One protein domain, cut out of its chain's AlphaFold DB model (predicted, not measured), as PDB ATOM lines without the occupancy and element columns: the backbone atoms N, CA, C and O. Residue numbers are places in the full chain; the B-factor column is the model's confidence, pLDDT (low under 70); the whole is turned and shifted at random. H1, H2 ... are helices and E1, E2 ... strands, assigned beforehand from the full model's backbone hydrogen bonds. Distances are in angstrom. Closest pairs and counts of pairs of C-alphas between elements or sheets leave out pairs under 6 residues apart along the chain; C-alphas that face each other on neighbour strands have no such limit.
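Overview. This is residues 256 to 323 of the 414 residues of the protein "Hypothetical protein" of Proboscia inermis (UniProt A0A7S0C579). With little regular structure, this is mostly loops round two small strand hairpins, E1 with E2 and E3 with E4, set apart along an elongated outline, with the short helix H1 in the chain between them. Residues 256 to 257 pair with E2 and residues 294 to 295 with E1. The 68 printed residues run E1, E2, H1, E3, E4, mixed in class, with 19 in named elements; both sheets are antiparallel. The whole is compact, radius of gyration of the C-alphas 11.8 A, spanning 33 by 21 by 19 A.

Along the chain. E1, residues 267 to 271, begins at C-alpha (195.251, 236.164, 155.757) and is 11.7 A long. E2, 280 to 283, measures 9.2 A; H1, 300 to 303, 5.7 A; E3, 315 to 317, 6.2 A. E4, 320 to 322, 5.8 A, ends at C-alpha (203.199, 253.303, 175.190).

Arrangement. In the hairpin E1 and E2, N 281 and O 269 are 2.8 A apart, within hydrogen-bond range. In the hairpin E3 and E4, N 317 and O 320 are 3.1 A apart, also within range. H1 is too short for an O i to N i+4 pair; its one O i to N i+3 pair is within range. H1 and E1 are only just apart, closest 8.3 A.

Size, cuts and confidence. The C-alphas farthest apart, of His 261 and Glu 323, are 33.1 A apart. The printed part has no cut. The links E2 to H1 and H1 to E3 are long. The pLDDT is under 70 at residues 274 to 278 and 298 to 323.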
ATOM      1  N   MET A 256     194.693 241.473 165.881       92.19
ATOM      2  CA  MET A 256     195.328 240.191 166.197       92.19
ATOM      3  C   MET A 256     194.427 239.024 165.818       92.19
ATOM      4  O   MET A 256     193.263 238.987 166.217       92.19
ATOM      5  N   CYS A 257     194.985 238.025 165.152       94.62
ATOM      6  CA  CYS A 257     194.264 236.836 164.718       94.62
ATOM      7  C   CYS A 257     194.999 235.555 165.117       94.62
ATOM      8  O   CYS A 257     196.206 235.559 165.366       94.62
ATOM      9  N   THR A 258     194.262 234.451 165.176       91.56
ATOM     10  CA  THR A 258     194.828 233.105 165.336       91.56
ATOM     11  C   THR A 258     194.771 232.317 164.027       91.56
ATOM     12  O   THR A 258     195.734 231.623 163.681       91.56
ATOM     13  N   HIS A 259     193.702 232.522 163.252       91.88
ATOM     14  CA  HIS A 259     193.403 231.821 162.006       91.88
ATOM     15  C   HIS A 259     192.913 232.782 160.912       91.88
ATOM     16  O   HIS A 259     192.345 233.833 161.205       91.88
ATOM     17  N   ASP A 260     193.090 232.400 159.644       91.38
ATOM     18  CA  ASP A 260     192.762 233.246 158.483       91.38
ATOM     19  C   ASP A 260     191.268 233.588 158.386       91.38
ATOM     20  O   ASP A 260     190.905 234.682 157.966       91.38
ATOM     21  N   HIS A 261     190.387 232.682 158.822       90.88
ATOM     22  CA  HIS A 261     188.937 232.886 158.769       90.88
ATOM     23  C   HIS A 261     188.434 233.957 159.749       90.88
ATOM     24  O   HIS A 261     187.297 234.410 159.630       90.88
ATOM     25  N   GLU A 262     189.260 234.369 160.716       92.88
ATOM     26  CA  GLU A 262     188.929 235.483 161.602       92.88
ATOM     27  C   GLU A 262     189.039 236.828 160.879       92.88
ATOM     28  O   GLU A 262     188.457 237.801 161.342       92.88
ATOM     29  N   CYS A 263     189.768 236.904 159.764       95.69
ATOM     30  CA  CYS A 263     190.049 238.143 159.051       95.69
ATOM     31  C   CYS A 263     189.002 238.409 157.967       95.69
ATOM     32  O   CYS A 263     188.692 237.529 157.164       95.69
ATOM     33  N   GLY A 264     188.483 239.639 157.900       92.00
ATOM     34  CA  GLY A 264     187.451 240.049 156.941       92.00
ATOM     35  C   GLY A 264     187.910 240.116 155.480       92.00
ATOM     36  O   GLY A 264     187.927 241.194 154.896       92.00
ATOM     37  N   GLY A 265     188.273 238.974 154.890       86.50
ATOM     38  CA  GLY A 265     188.818 238.858 153.530       86.50
ATOM     39  C   GLY A 265     190.350 238.811 153.455       86.50
ATOM     40  O   GLY A 265     190.906 238.990 152.375       86.50
ATOM     41  N   GLY A 266     191.021 238.576 154.587       92.31
ATOM     42  CA  GLY A 266     192.478 238.613 154.727       92.31
ATOM     43  C   GLY A 266     193.127 237.274 155.089       92.31
ATOM     44  O   GLY A 266     192.438 236.290 155.340       92.31
ATOM     45  N   ILE A 267     194.461 237.262 155.168       94.19
ATOM     46  CA  ILE A 267     195.251 236.164 155.757       94.19
ATOM     47  C   ILE A 267     195.754 236.601 157.130       94.19
ATOM     48  O   ILE A 267     196.154 237.751 157.318       94.19
ATOM     49  N   CYS A 268     195.778 235.676 158.082       95.56
ATOM     50  CA  CYS A 268     196.396 235.878 159.374       95.56
ATOM     51  C   CYS A 268     197.912 235.636 159.272       95.56
ATOM     52  O   CYS A 268     198.359 234.500 159.151       95.56
ATOM     53  N   ALA A 269     198.754 236.669 159.334       94.81
ATOM     54  CA  ALA A 269     200.209 236.524 159.165       94.81
ATOM     55  C   ALA A 269     200.995 237.222 160.285       94.81
ATOM     56  O   ALA A 269     200.471 238.086 160.983       94.81
ATOM     57  N   LYS A 270     202.261 236.847 160.494       90.75
ATOM     58  CA  LYS A 270     203.156 237.532 161.443       90.75
ATOM     59  C   LYS A 270     203.482 238.939 160.942       90.75
ATOM     60  O   LYS A 270     203.470 239.206 159.747       90.75
ATOM     61  N   MET A 271     203.804 239.859 161.841       83.75
ATOM     62  CA  MET A 271     204.191 241.214 161.444       83.75
ATOM     63  C   MET A 271     205.659 241.252 160.991       83.75
ATOM     64  O   MET A 271     206.536 240.742 161.692       83.75
ATOM     65  N   TYR A 272     205.948 241.843 159.827       76.94
ATOM     66  CA  TYR A 272     207.323 241.992 159.340       76.94
ATOM     67  C   TYR A 272     208.134 242.930 160.257       76.94
ATOM     68  O   TYR A 272     207.646 243.978 160.673       76.94
ATOM     69  N   GLY A 273     209.376 242.555 160.586       71.44
ATOM     70  CA  GLY A 273     210.287 243.377 161.402       71.44
ATOM     71  C   GLY A 273     210.142 243.238 162.922       71.44
ATOM     72  O   GLY A 273     210.886 243.876 163.661       71.44
ATOM     73  N   SER A 274     209.241 242.385 163.411       62.03
ATOM     74  CA  SER A 274     209.138 242.058 164.835       62.03
ATOM     75  C   SER A 274     209.754 240.683 165.102       62.03
ATOM     76  O   SER A 274     209.108 239.650 164.930       62.03
ATOM     77  N   LEU A 275     211.014 240.665 165.549       46.41
ATOM     78  CA  LEU A 275     211.748 239.433 165.893       46.41
ATOM     79  C   LEU A 275     211.133 238.666 167.085       46.41
ATOM     80  O   LEU A 275     211.528 237.533 167.349       46.41
ATOM     81  N   PHE A 276     210.151 239.256 167.780       47.38
ATOM     82  CA  PHE A 276     209.563 238.715 169.010       47.38
ATOM     83  C   PHE A 276     208.041 238.527 168.965       47.38
ATOM     84  O   PHE A 276     207.464 238.061 169.948       47.38
ATOM     85  N   SER A 277     207.352 238.862 167.868       57.41
ATOM     86  CA  SER A 277     205.896 238.680 167.840       57.41
ATOM     87  C   SER A 277     205.534 237.251 167.456       57.41
ATOM     88  O   SER A 277     205.531 236.879 166.284       57.41
ATOM     89  N   THR A 278     205.135 236.470 168.456       65.94
ATOM     90  CA  THR A 278     204.241 235.317 168.269       65.94
ATOM     91  C   THR A 278     202.858 235.747 167.763       65.94
ATOM     92  O   THR A 278     202.124 234.929 167.214       65.94
ATOM     93  N   ASN A 279     202.519 237.030 167.908       80.25
ATOM     94  CA  ASN A 279     201.247 237.599 167.484       80.25
ATOM     95  C   ASN A 279     201.149 237.656 165.951       80.25
ATOM     96  O   ASN A 279     202.005 238.245 165.283       80.25
ATOM     97  N   ARG A 280     200.082 237.063 165.406       91.25
ATOM     98  CA  ARG A 280     199.667 237.219 164.007       91.25
ATOM     99  C   ARG A 280     198.606 238.318 163.921       91.25
ATOM    100  O   ARG A 280     197.862 238.534 164.876       91.25
ATOM    101  N   ILE A 281     198.544 239.005 162.789       94.62
ATOM    102  CA  ILE A 281     197.587 240.073 162.496       94.62
ATOM    103  C   ILE A 281     196.880 239.817 161.163       94.62
ATOM    104  O   ILE A 281     197.426 239.145 160.286       94.62
ATOM    105  N   CYS A 282     195.677 240.363 161.005       96.50
ATOM    106  CA  CYS A 282     194.941 240.292 159.747       96.50
ATOM    107  C   CYS A 282     195.579 241.183 158.674       96.50
ATOM    108  O   CYS A 282     195.629 242.405 158.824       96.50
ATOM    109  N   CYS A 283     196.040 240.578 157.581       95.56
ATOM    110  CA  CYS A 283     196.549 241.258 156.388       95.56
ATOM    111  C   CYS A 283     195.424 241.569 155.395       95.56
ATOM    112  O   CYS A 283     194.477 240.793 155.307       95.56
ATOM    113  N   PRO A 284     195.523 242.649 154.600       90.81
ATOM    114  CA  PRO A 284     194.441 243.059 153.704       90.81
ATOM    115  C   PRO A 284     194.206 242.103 152.523       90.81
ATOM    116  O   PRO A 284     193.091 242.048 152.015       90.81
ATOM    117  N   ASN A 285     195.222 241.366 152.066       90.06
ATOM    118  CA  ASN A 285     195.109 240.373 150.991       90.06
ATOM    119  C   ASN A 285     196.287 239.378 151.019       90.06
ATOM    120  O   ASN A 285     197.290 239.620 151.692       90.06
ATOM    121  N   GLU A 286     196.187 238.274 150.267       85.25
ATOM    122  CA  GLU A 286     197.253 237.257 150.194       85.25
ATOM    123  C   GLU A 286     198.559 237.816 149.605       85.25
ATOM    124  O   GLU A 286     199.646 237.465 150.054       85.25
ATOM    125  N   SER A 287     198.464 238.756 148.657       85.94
ATOM    126  CA  SER A 287     199.626 239.422 148.049       85.94
ATOM    127  C   SER A 287     200.421 240.301 149.018       85.94
ATOM    128  O   SER A 287     201.565 240.640 148.729       85.94
ATOM    129  N   SER A 288     199.845 240.648 150.172       82.00
ATOM    130  CA  SER A 288     200.530 241.387 151.232       82.00
ATOM    131  C   SER A 288     201.441 240.496 152.070       82.00
ATOM    132  O   SER A 288     202.165 241.020 152.915       82.00
ATOM    133  N   VAL A 289     201.390 239.172 151.898       83.44
ATOM    134  CA  VAL A 289     202.215 238.232 152.658       83.44
ATOM    135  C   VAL A 289     203.553 238.024 151.942       83.44
ATOM    136  O   VAL A 289     203.622 237.483 150.845       83.44
ATOM    137  N   ILE A 290     204.639 238.462 152.571       80.69
ATOM    138  CA  ILE A 290     206.022 238.281 152.130       80.69
ATOM    139  C   ILE A 290     206.609 237.068 152.867       80.69
ATOM    140  O   ILE A 290     206.433 236.927 154.078       80.69
ATOM    141  N   MET A 291     207.340 236.207 152.148       78.19
ATOM    142  CA  MET A 291     208.017 235.019 152.704       78.19
ATOM    143  C   MET A 291     207.073 234.092 153.496       78.19
ATOM    144  O   MET A 291     207.347 233.769 154.649       78.19
ATOM    145  N   ASP A 292     205.938 233.729 152.885       70.00
ATOM    146  CA  ASP A 292     204.943 232.735 153.339       70.00
ATOM    147  C   ASP A 292     204.350 232.921 154.750       70.00
ATOM    148  O   ASP A 292     203.547 232.105 155.203       70.00
ATOM    149  N   ALA A 293     204.705 233.996 155.463       81.44
ATOM    150  CA  ALA A 293     204.272 234.188 156.842       81.44
ATOM    151  C   ALA A 293     204.261 235.639 157.341       81.44
ATOM    152  O   ALA A 293     203.855 235.829 158.488       81.44
ATOM    153  N   TYR A 294     204.682 236.650 156.564       89.94
ATOM    154  CA  TYR A 294     204.804 238.028 157.067       89.94
ATOM    155  C   TYR A 294     203.945 239.055 156.335       89.94
ATOM    156  O   TYR A 294     204.038 239.183 155.127       89.94
ATOM    157  N   CYS A 295     203.196 239.881 157.060       89.88
ATOM    158  CA  CYS A 295     202.485 241.025 156.494       89.88
ATOM    159  C   CYS A 295     203.469 242.138 156.096       89.88
ATOM    160  O   CYS A 295     204.074 242.764 156.966       89.88
ATOM    161  N   GLY A 296     203.637 242.380 154.798       82.12
ATOM    162  CA  GLY A 296     204.569 243.359 154.239       82.12
ATOM    163  C   GLY A 296     204.003 244.764 154.035       82.12
ATOM    164  O   GLY A 296     204.765 245.727 154.034       82.12
ATOM    165  N   GLU A 297     202.684 244.904 153.873       73.19
ATOM    166  CA  GLU A 297     202.048 246.200 153.563       73.19
ATOM    167  C   GLU A 297     201.687 247.034 154.803       73.19
ATOM    168  O   GLU A 297     201.393 248.225 154.689       73.19
ATOM    169  N   LEU A 298     201.736 246.441 155.999       66.44
ATOM    170  CA  LEU A 298     201.446 247.137 157.250       66.44
ATOM    171  C   LEU A 298     202.749 247.570 157.921       66.44
ATOM    172  O   LEU A 298     203.465 246.764 158.512       66.44
ATOM    173  N   SER A 299     203.049 248.867 157.862       60.84
ATOM    174  CA  SER A 299     204.077 249.449 158.726       60.84
ATOM    175  C   SER A 299     203.567 249.486 160.170       60.84
ATOM    176  O   SER A 299     202.380 249.727 160.402       60.84
ATOM    177  N   LEU A 300     204.455 249.316 161.157       60.31
ATOM    178  CA  LEU A 300     204.130 249.469 162.588       60.31
ATOM    179  C   LEU A 300     203.329 250.753 162.878       60.31
ATOM    180  O   LEU A 300     202.396 250.740 163.677       60.31
ATOM    181  N   GLY A 301     203.638 251.846 162.175       58.66
ATOM    182  CA  GLY A 301     202.942 253.128 162.309       58.66
ATOM    183  C   GLY A 301     201.456 253.096 161.928       58.66
ATOM    184  O   GLY A 301     200.650 253.786 162.555       58.66
ATOM    185  N   SER A 302     201.077 252.264 160.953       61.75
ATOM    186  CA  SER A 302     199.698 252.175 160.452       61.75
ATOM    187  C   SER A 302     198.747 251.466 161.423       61.75
ATOM    188  O   SER A 302     197.564 251.798 161.480       61.75
ATOM    189  N   ILE A 303     199.268 250.548 162.241       62.66
ATOM    190  CA  ILE A 303     198.484 249.777 163.219       62.66
ATOM    191  C   ILE A 303     198.311 250.564 164.531       62.66
ATOM    192  O   ILE A 303     197.277 250.461 165.192       62.66
ATOM    193  N   CYS A 304     199.285 251.404 164.888       61.59
ATOM    194  CA  CYS A 304     199.319 252.138 166.161       61.59
ATOM    195  C   CYS A 304     198.727 253.557 166.076       61.59
ATOM    196  O   CYS A 304     198.976 254.389 166.943       61.59
ATOM    197  N   GLY A 305     197.965 253.857 165.018       47.03
ATOM    198  CA  GLY A 305     197.195 255.097 164.887       47.03
ATOM    199  C   GLY A 305     198.005 256.374 164.624       47.03
ATOM    200  O   GLY A 305     197.400 257.430 164.455       47.03
ATOM    201  N   ASN A 306     199.339 256.308 164.553       48.09
ATOM    202  CA  ASN A 306     200.193 257.437 164.183       48.09
ATOM    203  C   ASN A 306     201.518 256.961 163.575       48.09
ATOM    204  O   ASN A 306     202.377 256.408 164.263       48.09
ATOM    205  N   ASN A 307     201.711 257.263 162.288       47.41
ATOM    206  CA  ASN A 307     202.932 256.937 161.545       47.41
ATOM    207  C   ASN A 307     204.189 257.646 162.078       47.41
ATOM    208  O   ASN A 307     205.295 257.179 161.819       47.41
ATOM    209  N   ASP A 308     204.026 258.726 162.845       47.22
ATOM    210  CA  ASP A 308     205.136 259.605 163.227       47.22
ATOM    211  C   ASP A 308     205.740 259.309 164.615       47.22
ATOM    212  O   ASP A 308     206.783 259.871 164.939       47.22
ATOM    213  N   PHE A 309     205.134 258.441 165.444       43.78
ATOM    214  CA  PHE A 309     205.509 258.312 166.871       43.78
ATOM    215  C   PHE A 309     206.005 256.935 167.338       43.78
ATOM    216  O   PHE A 309     206.620 256.844 168.397       43.78
ATOM    217  N   CYS A 310     205.824 255.869 166.559       44.19
ATOM    218  CA  CYS A 310     206.382 254.548 166.877       44.19
ATOM    219  C   CYS A 310     207.692 254.295 166.092       44.19
ATOM    220  O   CYS A 310     207.836 253.292 165.395       44.19
ATOM    221  N   ILE A 311     208.647 255.230 166.175       43.12
ATOM    222  CA  ILE A 311     210.010 255.071 165.639       43.12
ATOM    223  C   ILE A 311     210.959 254.917 166.838       43.12
ATOM    224  O   ILE A 311     211.200 255.884 167.555       43.12
ATOM    225  N   GLY A 312     211.478 253.706 167.081       59.50
ATOM    226  CA  GLY A 312     212.377 253.387 168.206       59.50
ATOM    227  C   GLY A 312     211.918 252.177 169.037       59.50
ATOM    228  O   GLY A 312     211.131 251.367 168.560       59.50
ATOM    229  N   ASN A 313     212.385 252.065 170.288       47.69
ATOM    230  CA  ASN A 313     212.092 250.958 171.229       47.69
ATOM    231  C   ASN A 313     210.659 250.969 171.817       47.69
ATOM    232  O   ASN A 313     210.419 250.417 172.892       47.69
ATOM    233  N   SER A 314     209.708 251.629 171.163       53.50
ATOM    234  CA  SER A 314     208.333 251.753 171.651       53.50
ATOM    235  C   SER A 314     207.538 250.482 171.343       53.50
ATOM    236  O   SER A 314     207.578 249.973 170.224       53.50
ATOM    237  N   VAL A 315     206.784 249.978 172.323       59.00
ATOM    238  CA  VAL A 315     205.894 248.820 172.145       59.00
ATOM    239  C   VAL A 315     204.482 249.326 171.869       59.00
ATOM    240  O   VAL A 315     203.944 250.154 172.603       59.00
ATOM    241  N   CYS A 316     203.873 248.819 170.801       52.97
ATOM    242  CA  CYS A 316     202.486 249.116 170.471       52.97
ATOM    243  C   CYS A 316     201.551 248.208 171.269       52.97
ATOM    244  O   CYS A 316     201.547 246.992 171.076       52.97
ATOM    245  N   ILE A 317     200.761 248.797 172.165       60.41
ATOM    246  CA  ILE A 317     199.793 248.079 173.000       60.41
ATOM    247  C   ILE A 317     198.441 248.772 172.815       60.41
ATOM    248  O   ILE A 317     198.321 249.969 173.035       60.41
ATOM    249  N   ASN A 318     197.410 248.034 172.389       58.56
ATOM    250  CA  ASN A 318     196.039 248.548 172.221       58.56
ATOM    251  C   ASN A 318     195.899 249.804 171.329       58.56
ATOM    252  O   ASN A 318     195.116 250.694 171.644       58.56
ATOM    253  N   LYS A 319     196.614 249.867 170.196       55.84
ATOM    254  CA  LYS A 319     196.622 251.024 169.270       55.84
ATOM    255  C   LYS A 319     197.185 252.320 169.882       55.84
ATOM    256  O   LYS A 319     197.037 253.380 169.283       55.84
ATOM    257  N   GLU A 320     197.867 252.235 171.022       55.09
ATOM    258  CA  GLU A 320     198.614 253.336 171.625       55.09
ATOM    259  C   GLU A 320     200.108 252.970 171.675       55.09
ATOM    260  O   GLU A 320     200.494 251.864 172.069       55.09
ATOM    261  N   CYS A 321     200.971 253.890 171.235       56.97
ATOM    262  CA  CYS A 321     202.412 253.780 171.459       56.97
ATOM    263  C   CYS A 321     202.658 254.102 172.943       56.97
ATOM    264  O   CYS A 321     202.639 255.271 173.326       56.97
ATOM    265  N   SER A 322     202.849 253.083 173.786       53.62
ATOM    266  CA  SER A 322     203.199 253.303 175.190       53.62
ATOM    267  C   SER A 322     204.704 253.525 175.284       53.62
ATOM    268  O   SER A 322     205.492 252.595 175.100       53.62
ATOM    269  N   GLU A 323     205.120 254.751 175.594       49.88
ATOM    270  CA  GLU A 323     206.439 254.968 176.185       49.88
ATOM    271  C   GLU A 323     206.417 254.272 177.551       49.88
ATOM    272  O   GLU A 323     205.538 254.533 178.372       49.88
TER     273      GLU A 323